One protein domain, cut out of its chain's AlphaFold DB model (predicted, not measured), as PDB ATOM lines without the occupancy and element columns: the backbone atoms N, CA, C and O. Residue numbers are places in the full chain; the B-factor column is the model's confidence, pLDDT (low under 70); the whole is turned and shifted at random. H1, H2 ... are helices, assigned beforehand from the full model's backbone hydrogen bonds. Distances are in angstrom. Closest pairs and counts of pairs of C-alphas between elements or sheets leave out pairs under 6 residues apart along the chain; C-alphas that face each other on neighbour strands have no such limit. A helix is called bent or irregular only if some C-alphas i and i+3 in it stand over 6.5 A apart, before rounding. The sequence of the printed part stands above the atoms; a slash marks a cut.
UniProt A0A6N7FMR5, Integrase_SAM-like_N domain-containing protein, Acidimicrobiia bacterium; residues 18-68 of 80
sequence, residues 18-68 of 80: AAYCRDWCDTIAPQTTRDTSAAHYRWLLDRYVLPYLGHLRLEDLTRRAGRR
ATOM      1  N   ALA A  18      41.626 -23.866  15.465       92.06
ATOM      2  CA  ALA A  18      42.901 -23.172  15.615       92.06
ATOM      3  C   ALA A  18      43.214 -22.789  17.066       92.06
ATOM      4  O   ALA A  18      44.384 -22.815  17.450       92.06
ATOM      5  N   ALA A  19      42.203 -22.417  17.856       90.56
ATOM      6  CA  ALA A  19      42.386 -22.107  19.272       90.56
ATOM      7  C   ALA A  19      42.757 -23.370  20.057       90.56
ATOM      8  O   ALA A  19      43.730 -23.369  20.804       90.56
ATOM      9  N   TYR A  20      42.042 -24.467  19.814       90.56
ATOM     10  CA  TYR A  20      42.303 -25.739  20.478       90.56
ATOM     11  C   TYR A  20      43.647 -26.355  20.099       90.56
ATOM     12  O   TYR A  20      44.380 -26.801  20.972       90.56
ATOM     13  N   CYS A  21      44.005 -26.370  18.813       91.69
ATOM     14  CA  CYS A  21      45.295 -26.895  18.371       91.69
ATOM     15  C   CYS A  21      46.467 -26.121  18.984       91.69
ATOM     16  O   CYS A  21      47.461 -26.737  19.358       91.69
ATOM     17  N   ARG A  22      46.338 -24.795  19.133       90.94
ATOM     18  CA  ARG A  22      47.328 -23.980  19.851       90.94
ATOM     19  C   ARG A  22      47.409 -24.357  21.324       90.94
ATOM     20  O   ARG A  22      48.491 -24.709  21.776       90.94
ATOM     21  N   ASP A  23      46.276 -24.369  22.025       89.94
ATOM     22  CA  ASP A  23      46.218 -24.755  23.442       89.94
ATOM     23  C   ASP A  23      46.821 -26.149  23.662       89.94
ATOM     24  O   ASP A  23      47.641 -26.349  24.553       89.94
ATOM     25  N   TRP A  24      46.509 -27.107  22.789       89.38
ATOM     26  CA  TRP A  24      47.066 -28.456  22.841       89.38
ATOM     27  C   TRP A  24      48.584 -28.481  22.615       89.38
ATOM     28  O   TRP A  24      49.293 -29.158  23.361       89.38
ATOM     29  N   CYS A  25      49.097 -27.743  21.624       89.25
ATOM     30  CA  CYS A  25      50.536 -27.633  21.375       89.25
ATOM     31  C   CYS A  25      51.289 -26.960  22.526       89.25
ATOM     32  O   CYS A  25      52.434 -27.323  22.780       89.25
ATOM     33  N   ASP A  26      50.663 -25.999  23.202       88.50
ATOM     34  CA  ASP A  26      51.299 -25.223  24.265       88.50
ATOM     35  C   ASP A  26      51.197 -25.926  25.633       88.50
ATOM     36  O   ASP A  26      52.063 -25.744  26.487       88.50
ATOM     37  N   THR A  27      50.175 -26.763  25.846       86.25
ATOM     38  CA  THR A  27      49.923 -27.405  27.148       86.25
ATOM     39  C   THR A  27      50.188 -28.908  27.147       86.25
ATOM     40  O   THR A  27      50.924 -29.388  28.003       86.25
ATOM     41  N   ILE A  28      49.623 -29.674  26.211       85.19
ATOM     42  CA  ILE A  28      49.573 -31.146  26.278       85.19
ATOM     43  C   ILE A  28      50.711 -31.798  25.490       85.19
ATOM     44  O   ILE A  28      51.327 -32.755  25.970       85.19
ATOM     45  N   ALA A  29      51.010 -31.309  24.286       84.31
ATOM     46  CA  ALA A  29      52.048 -31.888  23.431       84.31
ATOM     47  C   ALA A  29      53.439 -31.941  24.104       84.31
ATOM     48  O   ALA A  29      54.078 -32.994  24.013       84.31
ATOM     49  N   PRO A  30      53.895 -30.908  24.846       85.69
ATOM     50  CA  PRO A  30      55.194 -30.938  25.526       85.69
ATOM     51  C   PRO A  30      55.228 -31.905  26.718       85.69
ATOM     52  O   PRO A  30      56.279 -32.420  27.076       85.69
ATOM     53  N   GLN A  31      54.074 -32.184  27.333       86.31
ATOM     54  CA  GLN A  31      53.976 -33.127  28.456       86.31
ATOM     55  C   GLN A  31      53.990 -34.590  28.000       86.31
ATOM     56  O   GLN A  31      54.260 -35.491  28.793       86.31
ATOM     57  N   THR A  32      53.640 -34.840  26.738       80.88
ATOM     58  CA  THR A  32      53.391 -36.190  26.217       80.88
ATOM     59  C   THR A  32      54.396 -36.622  25.158       80.88
ATOM     60  O   THR A  32      54.486 -37.815  24.865       80.88
ATOM     61  N   THR A  33      55.171 -35.692  24.595       83.75
ATOM     62  CA  THR A  33      56.118 -35.962  23.509       83.75
ATOM     63  C   THR A  33      57.418 -35.178  23.670       83.75
ATOM     64  O   THR A  33      57.500 -34.246  24.460       83.75
ATOM     65  N   ARG A  34      58.459 -35.579  22.931       84.31
ATOM     66  CA  ARG A  34      59.746 -34.868  22.898       84.31
ATOM     67  C   ARG A  34      59.573 -33.494  22.242       84.31
ATOM     68  O   ARG A  34      58.784 -33.370  21.307       84.31
ATOM     69  N   ASP A  35      60.388 -32.516  22.627       82.12
ATOM     70  CA  ASP A  35      60.321 -31.137  22.109       82.12
ATOM     71  C   ASP A  35      60.354 -31.057  20.577       82.12
ATOM     72  O   ASP A  35      59.605 -30.302  19.956       82.12
ATOM     73  N   THR A  36      61.176 -31.895  19.941       86.31
ATOM     74  CA  THR A  36      61.267 -31.971  18.478       86.31
ATOM     75  C   THR A  36      59.975 -32.483  17.841       86.31
ATOM     76  O   THR A  36      59.585 -32.015  16.774       86.31
ATOM     77  N   SER A  37      59.278 -33.409  18.502       86.50
ATOM     78  CA  SER A  37      57.973 -33.914  18.075       86.50
ATOM     79  C   SER A  37      56.872 -32.877  18.290       86.50
ATOM     80  O   SER A  37      56.064 -32.669  17.389       86.50
ATOM     81  N   ALA A  38      56.879 -32.165  19.420       84.88
ATOM     82  CA  ALA A  38      55.938 -31.077  19.684       84.88
ATOM     83  C   ALA A  38      56.061 -29.952  18.637       84.88
ATOM     84  O   ALA A  38      55.056 -29.508  18.073       84.88
ATOM     85  N   ALA A  39      57.293 -29.556  18.297       88.19
ATOM     86  CA  ALA A  39      57.563 -28.587  17.236       88.19
ATOM     87  C   ALA A  39      57.107 -29.092  15.855       88.19
ATOM     88  O   ALA A  39      56.513 -28.339  15.080       88.19
ATOM     89  N   HIS A  40      57.329 -30.376  15.560       90.75
ATOM     90  CA  HIS A  40      56.871 -30.991  14.316       90.75
ATOM     91  C   HIS A  40      55.337 -30.989  14.212       90.75
ATOM     92  O   HIS A  40      54.797 -30.659  13.155       90.75
ATOM     93  N   TYR A  41      54.616 -31.303  15.294       88.88
ATOM     94  CA  TYR A  41      53.152 -31.233  15.295       88.88
ATOM     95  C   TYR A  41      52.645 -29.826  15.028       88.88
ATOM     96  O   TYR A  41      51.745 -29.658  14.206       88.88
ATOM     97  N   ARG A  42      53.246 -28.821  15.667       92.06
ATOM     98  CA  ARG A  42      52.892 -27.421  15.425       92.06
ATOM     99  C   ARG A  42      53.041 -27.064  13.946       92.06
ATOM    100  O   ARG A  42      52.102 -26.553  13.345       92.06
ATOM    101  N   TRP A  43      54.167 -27.439  13.334       94.75
ATOM    102  CA  TRP A  43      54.409 -27.214  11.907       94.75
ATOM    103  C   TRP A  43      53.388 -27.921  11.001       94.75
ATOM    104  O   TRP A  43      52.873 -27.312  10.062       94.75
ATOM    105  N   LEU A  44      53.064 -29.190  11.277       93.62
ATOM    106  CA  LEU A  44      52.070 -29.937  10.497       93.62
ATOM    107  C   LEU A  44      50.683 -29.298  10.582       93.62
ATOM    108  O   LEU A  44      49.998 -29.176   9.565       93.62
ATOM    109  N   LEU A  45      50.274 -28.894  11.784       93.31
ATOM    110  CA  LEU A  45      48.978 -28.266  12.016       93.31
ATOM    111  C   LEU A  45      48.885 -26.934  11.268       93.31
ATOM    112  O   LEU A  45      47.932 -26.740  10.509       93.31
ATOM    113  N   ASP A  46      49.892 -26.070  11.412       93.62
ATOM    114  CA  ASP A  46      49.946 -24.768  10.740       93.62
ATOM    115  C   ASP A  46      49.951 -24.905   9.213       93.62
ATOM    116  O   ASP A  46      49.317 -24.113   8.515       93.62
ATOM    117  N   ARG A  47      50.630 -25.926   8.677       93.88
ATOM    118  CA  ARG A  47      50.756 -26.113   7.229       93.88
ATOM    119  C   ARG A  47      49.543 -26.779   6.587       93.88
ATOM    120  O   ARG A  47      49.166 -26.392   5.485       93.88
ATOM    121  N   TYR A  48      48.966 -27.794   7.228       94.06
ATOM    122  CA  TYR A  48      48.013 -28.691   6.564       94.06
ATOM    123  C   TYR A  48      46.605 -28.668   7.145       94.06
ATOM    124  O   TYR A  48      45.668 -29.042   6.446       94.06
ATOM    125  N   VAL A  49      46.426 -28.251   8.398       90.69
ATOM    126  CA  VAL A  49      45.125 -28.358   9.077       90.69
ATOM    127  C   VAL A  49      44.491 -26.987   9.246       90.69
ATOM    128  O   VAL A  49      43.366 -26.752   8.795       90.69
ATOM    129  N   LEU A  50      45.213 -26.060   9.872       92.31
ATOM    130  CA  LEU A  50      44.679 -24.756  10.248       92.31
ATOM    131  C   LEU A  50      44.256 -23.869   9.066       92.31
ATOM    132  O   LEU A  50      43.230 -23.203   9.218       92.31
ATOM    133  N   PRO A  51      44.912 -23.891   7.886       94.81
ATOM    134  CA  PRO A  51      44.457 -23.106   6.737       94.81
ATOM    135  C   PRO A  51      43.039 -23.471   6.274       94.81
ATOM    136  O   PRO A  51      42.296 -22.610   5.811       94.81
ATOM    137  N   TYR A  52      42.643 -24.736   6.431       91.62
ATOM    138  CA  TYR A  52      41.371 -25.251   5.921       91.62
ATOM    139  C   TYR A  52      40.301 -25.374   7.004       91.62
ATOM    140  O   TYR A  52      39.126 -25.129   6.745       91.62
ATOM    141  N   LEU A  53      40.697 -25.761   8.219       90.38
ATOM    142  CA  LEU A  53      39.771 -26.105   9.301       90.38
ATOM    143  C   LEU A  53      39.872 -25.161  10.498       90.38
ATOM    144  O   LEU A  53      38.990 -25.172  11.349       90.38
ATOM    145  N   GLY A  54      40.911 -24.325  10.570       89.69
ATOM    146  CA  GLY A  54      41.223 -23.511  11.746       89.69
ATOM    147  C   GLY A  54      40.119 -22.535  12.158       89.69
ATOM    148  O   GLY A  54      39.968 -22.256  13.346       89.69
ATOM    149  N   HIS A  55      39.340 -22.045  11.191       90.06
ATOM    150  CA  HIS A  55      38.225 -21.120  11.405       90.06
ATOM    151  C   HIS A  55      36.925 -21.817  11.840       90.06
ATOM    152  O   HIS A  55      36.001 -21.149  12.297       90.06
ATOM    153  N   LEU A  56      36.836 -23.143  11.690       90.25
ATOM    154  CA  LEU A  56      35.661 -23.905  12.097       90.25
ATOM    155  C   LEU A  56      35.628 -24.053  13.615       90.25
ATOM    156  O   LEU A  56      36.667 -24.142  14.278       90.25
ATOM    157  N   ARG A  57      34.419 -24.138  14.167       88.19
ATOM    158  CA  ARG A  57      34.232 -24.550  15.555       88.19
ATOM    159  C   ARG A  57      34.373 -26.059  15.677       88.19
ATOM    160  O   ARG A  57      34.021 -26.810  14.764       88.19
ATOM    161  N   LEU A  58      34.858 -26.519  16.825       83.62
ATOM    162  CA  LEU A  58      34.994 -27.956  17.085       83.62
ATOM    163  C   LEU A  58      33.643 -28.688  17.084       83.62
ATOM    164  O   LEU A  58      33.551 -29.827  16.615       83.62
ATOM    165  N   GLU A  59      32.583 -28.017  17.538       82.31
ATOM    166  CA  GLU A  59      31.208 -28.527  17.475       82.31
ATOM    167  C   GLU A  59      30.750 -28.822  16.033       82.31
ATOM    168  O   GLU A  59      30.113 -29.849  15.769       82.31
ATOM    169  N   ASP A  60      31.141 -27.979  15.076       79.81
ATOM    170  CA  ASP A  60      30.739 -28.100  13.673       79.81
ATOM    171  C   ASP A  60      31.471 -29.239  12.959       79.81
ATOM    172  O   ASP A  60      30.895 -29.935  12.115       79.81
ATOM    173  N   LEU A  61      32.734 -29.469  13.326       72.94
ATOM    174  CA  LEU A  61      33.525 -30.602  12.846       72.94
ATOM    175  C   LEU A  61      32.905 -31.930  13.265       72.94
ATOM    176  O   LEU A  61      32.731 -32.820  12.433       72.94
ATOM    177  N   THR A  62      32.504 -32.034  14.532       64.69
ATOM    178  CA  THR A  62      31.882 -33.246  15.081       64.69
ATOM    179  C   THR A  62      30.537 -33.526  14.404       64.69
ATOM    180  O   THR A  62      30.249 -34.663  14.029       64.69
ATOM    181  N   ARG A  63      29.740 -32.482  14.136       60.53
ATOM    182  CA  ARG A  63      28.444 -32.595  13.443       60.53
ATOM    183  C   ARG A  63      28.572 -32.978  11.962       60.53
ATOM    184  O   ARG A  63      27.682 -33.637  11.415       60.53
ATOM    185  N   ARG A  64      29.654 -32.572  11.288       56.97
ATOM    186  CA  ARG A  64      29.948 -32.972   9.899       56.97
ATOM    187  C   ARG A  64      30.560 -34.372   9.808       56.97
ATOM    188  O   ARG A  64      30.160 -35.129   8.930       56.97
ATOM    189  N   ALA A  65      31.467 -34.734  10.716       56.72
ATOM    190  CA  ALA A  65      32.133 -36.040  10.724       56.72
ATOM    191  C   ALA A  65      31.226 -37.178  11.233       56.72
ATOM    192  O   ALA A  65      31.243 -38.276  10.677       56.72
ATOM    193  N   GLY A  66      30.370 -36.904  12.225       48.47
ATOM    194  CA  GLY A  66      29.497 -37.893  12.872       48.47
ATOM    195  C   GLY A  66      28.422 -38.520  11.978       48.47
ATOM    196  O   GLY A  66      27.781 -39.481  12.389       48.47
ATOM    197  N   ARG A  67      28.234 -38.030  10.745       44.66
ATOM    198  CA  ARG A  67      27.339 -38.657   9.755       44.66
ATOM    199  C   ARG A  67      28.010 -39.715   8.874       44.66
ATOM    200  O   ARG A  67      27.290 -40.444   8.206       44.66
ATOM    201  N   ARG A  68      29.346 -39.832   8.880       41.09
ATOM    202  CA  ARG A  68      30.074 -40.871   8.119       41.09
ATOM    203  C   ARG A  68      30.574 -42.024   8.990       41.09
ATOM    204  O   ARG A  68      30.535 -43.166   8.560       41.09
TER     205      ARG A  68
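AT A GLANCE: This is residues 18 to 68 of the 80 residues of the protein "Integrase_SAM-like_N domain-containing protein" of Acidimicrobiia bacterium (UniProt A0A6N7FMR5). Two helices, H1 and the longer, kinked H3, lie side by side and run opposite ways, with the short helix H2 in the turn that joins them at one end. At the other end of this pair H4 is set off by itself, and residues 62 to 68, of which 62 to 65 belong to H4, stick out from the body. The printed part has 51 residues, with four named helices in the order H1, H2, H3, H4 and no named strand; the class is all helix. The whole is loose, with a radius of gyration of the C-alphas of 12.3 A, and elongated, spanning 35 by 20 by 19 A.

HOW THE PARTS SIT: H1, residues 18 to 27, touches H3, residues 35 to 53, with 7 pairs of C-alphas within 8 A. The closest C-alphas of the two are those of Ala 18 and Leu 50, 5.9 A apart. Their lines stand at a shallow tilt of 7 degrees, and they run opposite ways. H2, residues 29 to 32, and H1 meet only through their link. H2 is close to H3 but not clearly touching it, with 2 pairs of C-alphas within 8 A; the closest are those of Ala 29 and Ala 38, 5.5 A apart. H4, residues 58 to 65, is only just apart from H1, at 8.4 A between their closest C-alphas, and only just apart from H3, at 8.5 A. H2 and H4 are apart. In H1 and H4 every O i to N i+4 pair is within hydrogen-bond range, in H3 12 of 15 are, and H2 is too short for such a pair.

IN THESE COORDINATES: H1 begins at C-alpha 18, at (42.901, -23.172, 15.615), and measures 14.2 A from first to last C-alpha. H2 has four residues, Ala 29 to Thr 32. H3 begins at C-alpha 35, at (60.321, -31.137, 22.109), and measures 24.7 A. It has a kink of 39 degrees near residue 46 and is only just irregular: C-alphas 47 and 50 are 6.9 A apart. H4 measures 10.7 A and ends at C-alpha 65, at (32.133, -36.040, 10.724).

THE WHOLE: The two C-alphas farthest apart, those of Asp 35 and Arg 67, are 36.0 A apart. The C-alphas of the first and last printed residues, Ala 18 and Arg 68, are 23.1 A apart. The printed part has no cut. The links H1 to H2, H2 to H3 and H3 to H4 are tight, with 1, 2 and 4 residues. The mean pLDDT of the printed part is 83.6, and the model's confidence is low, under 70, at residues 62 to 68.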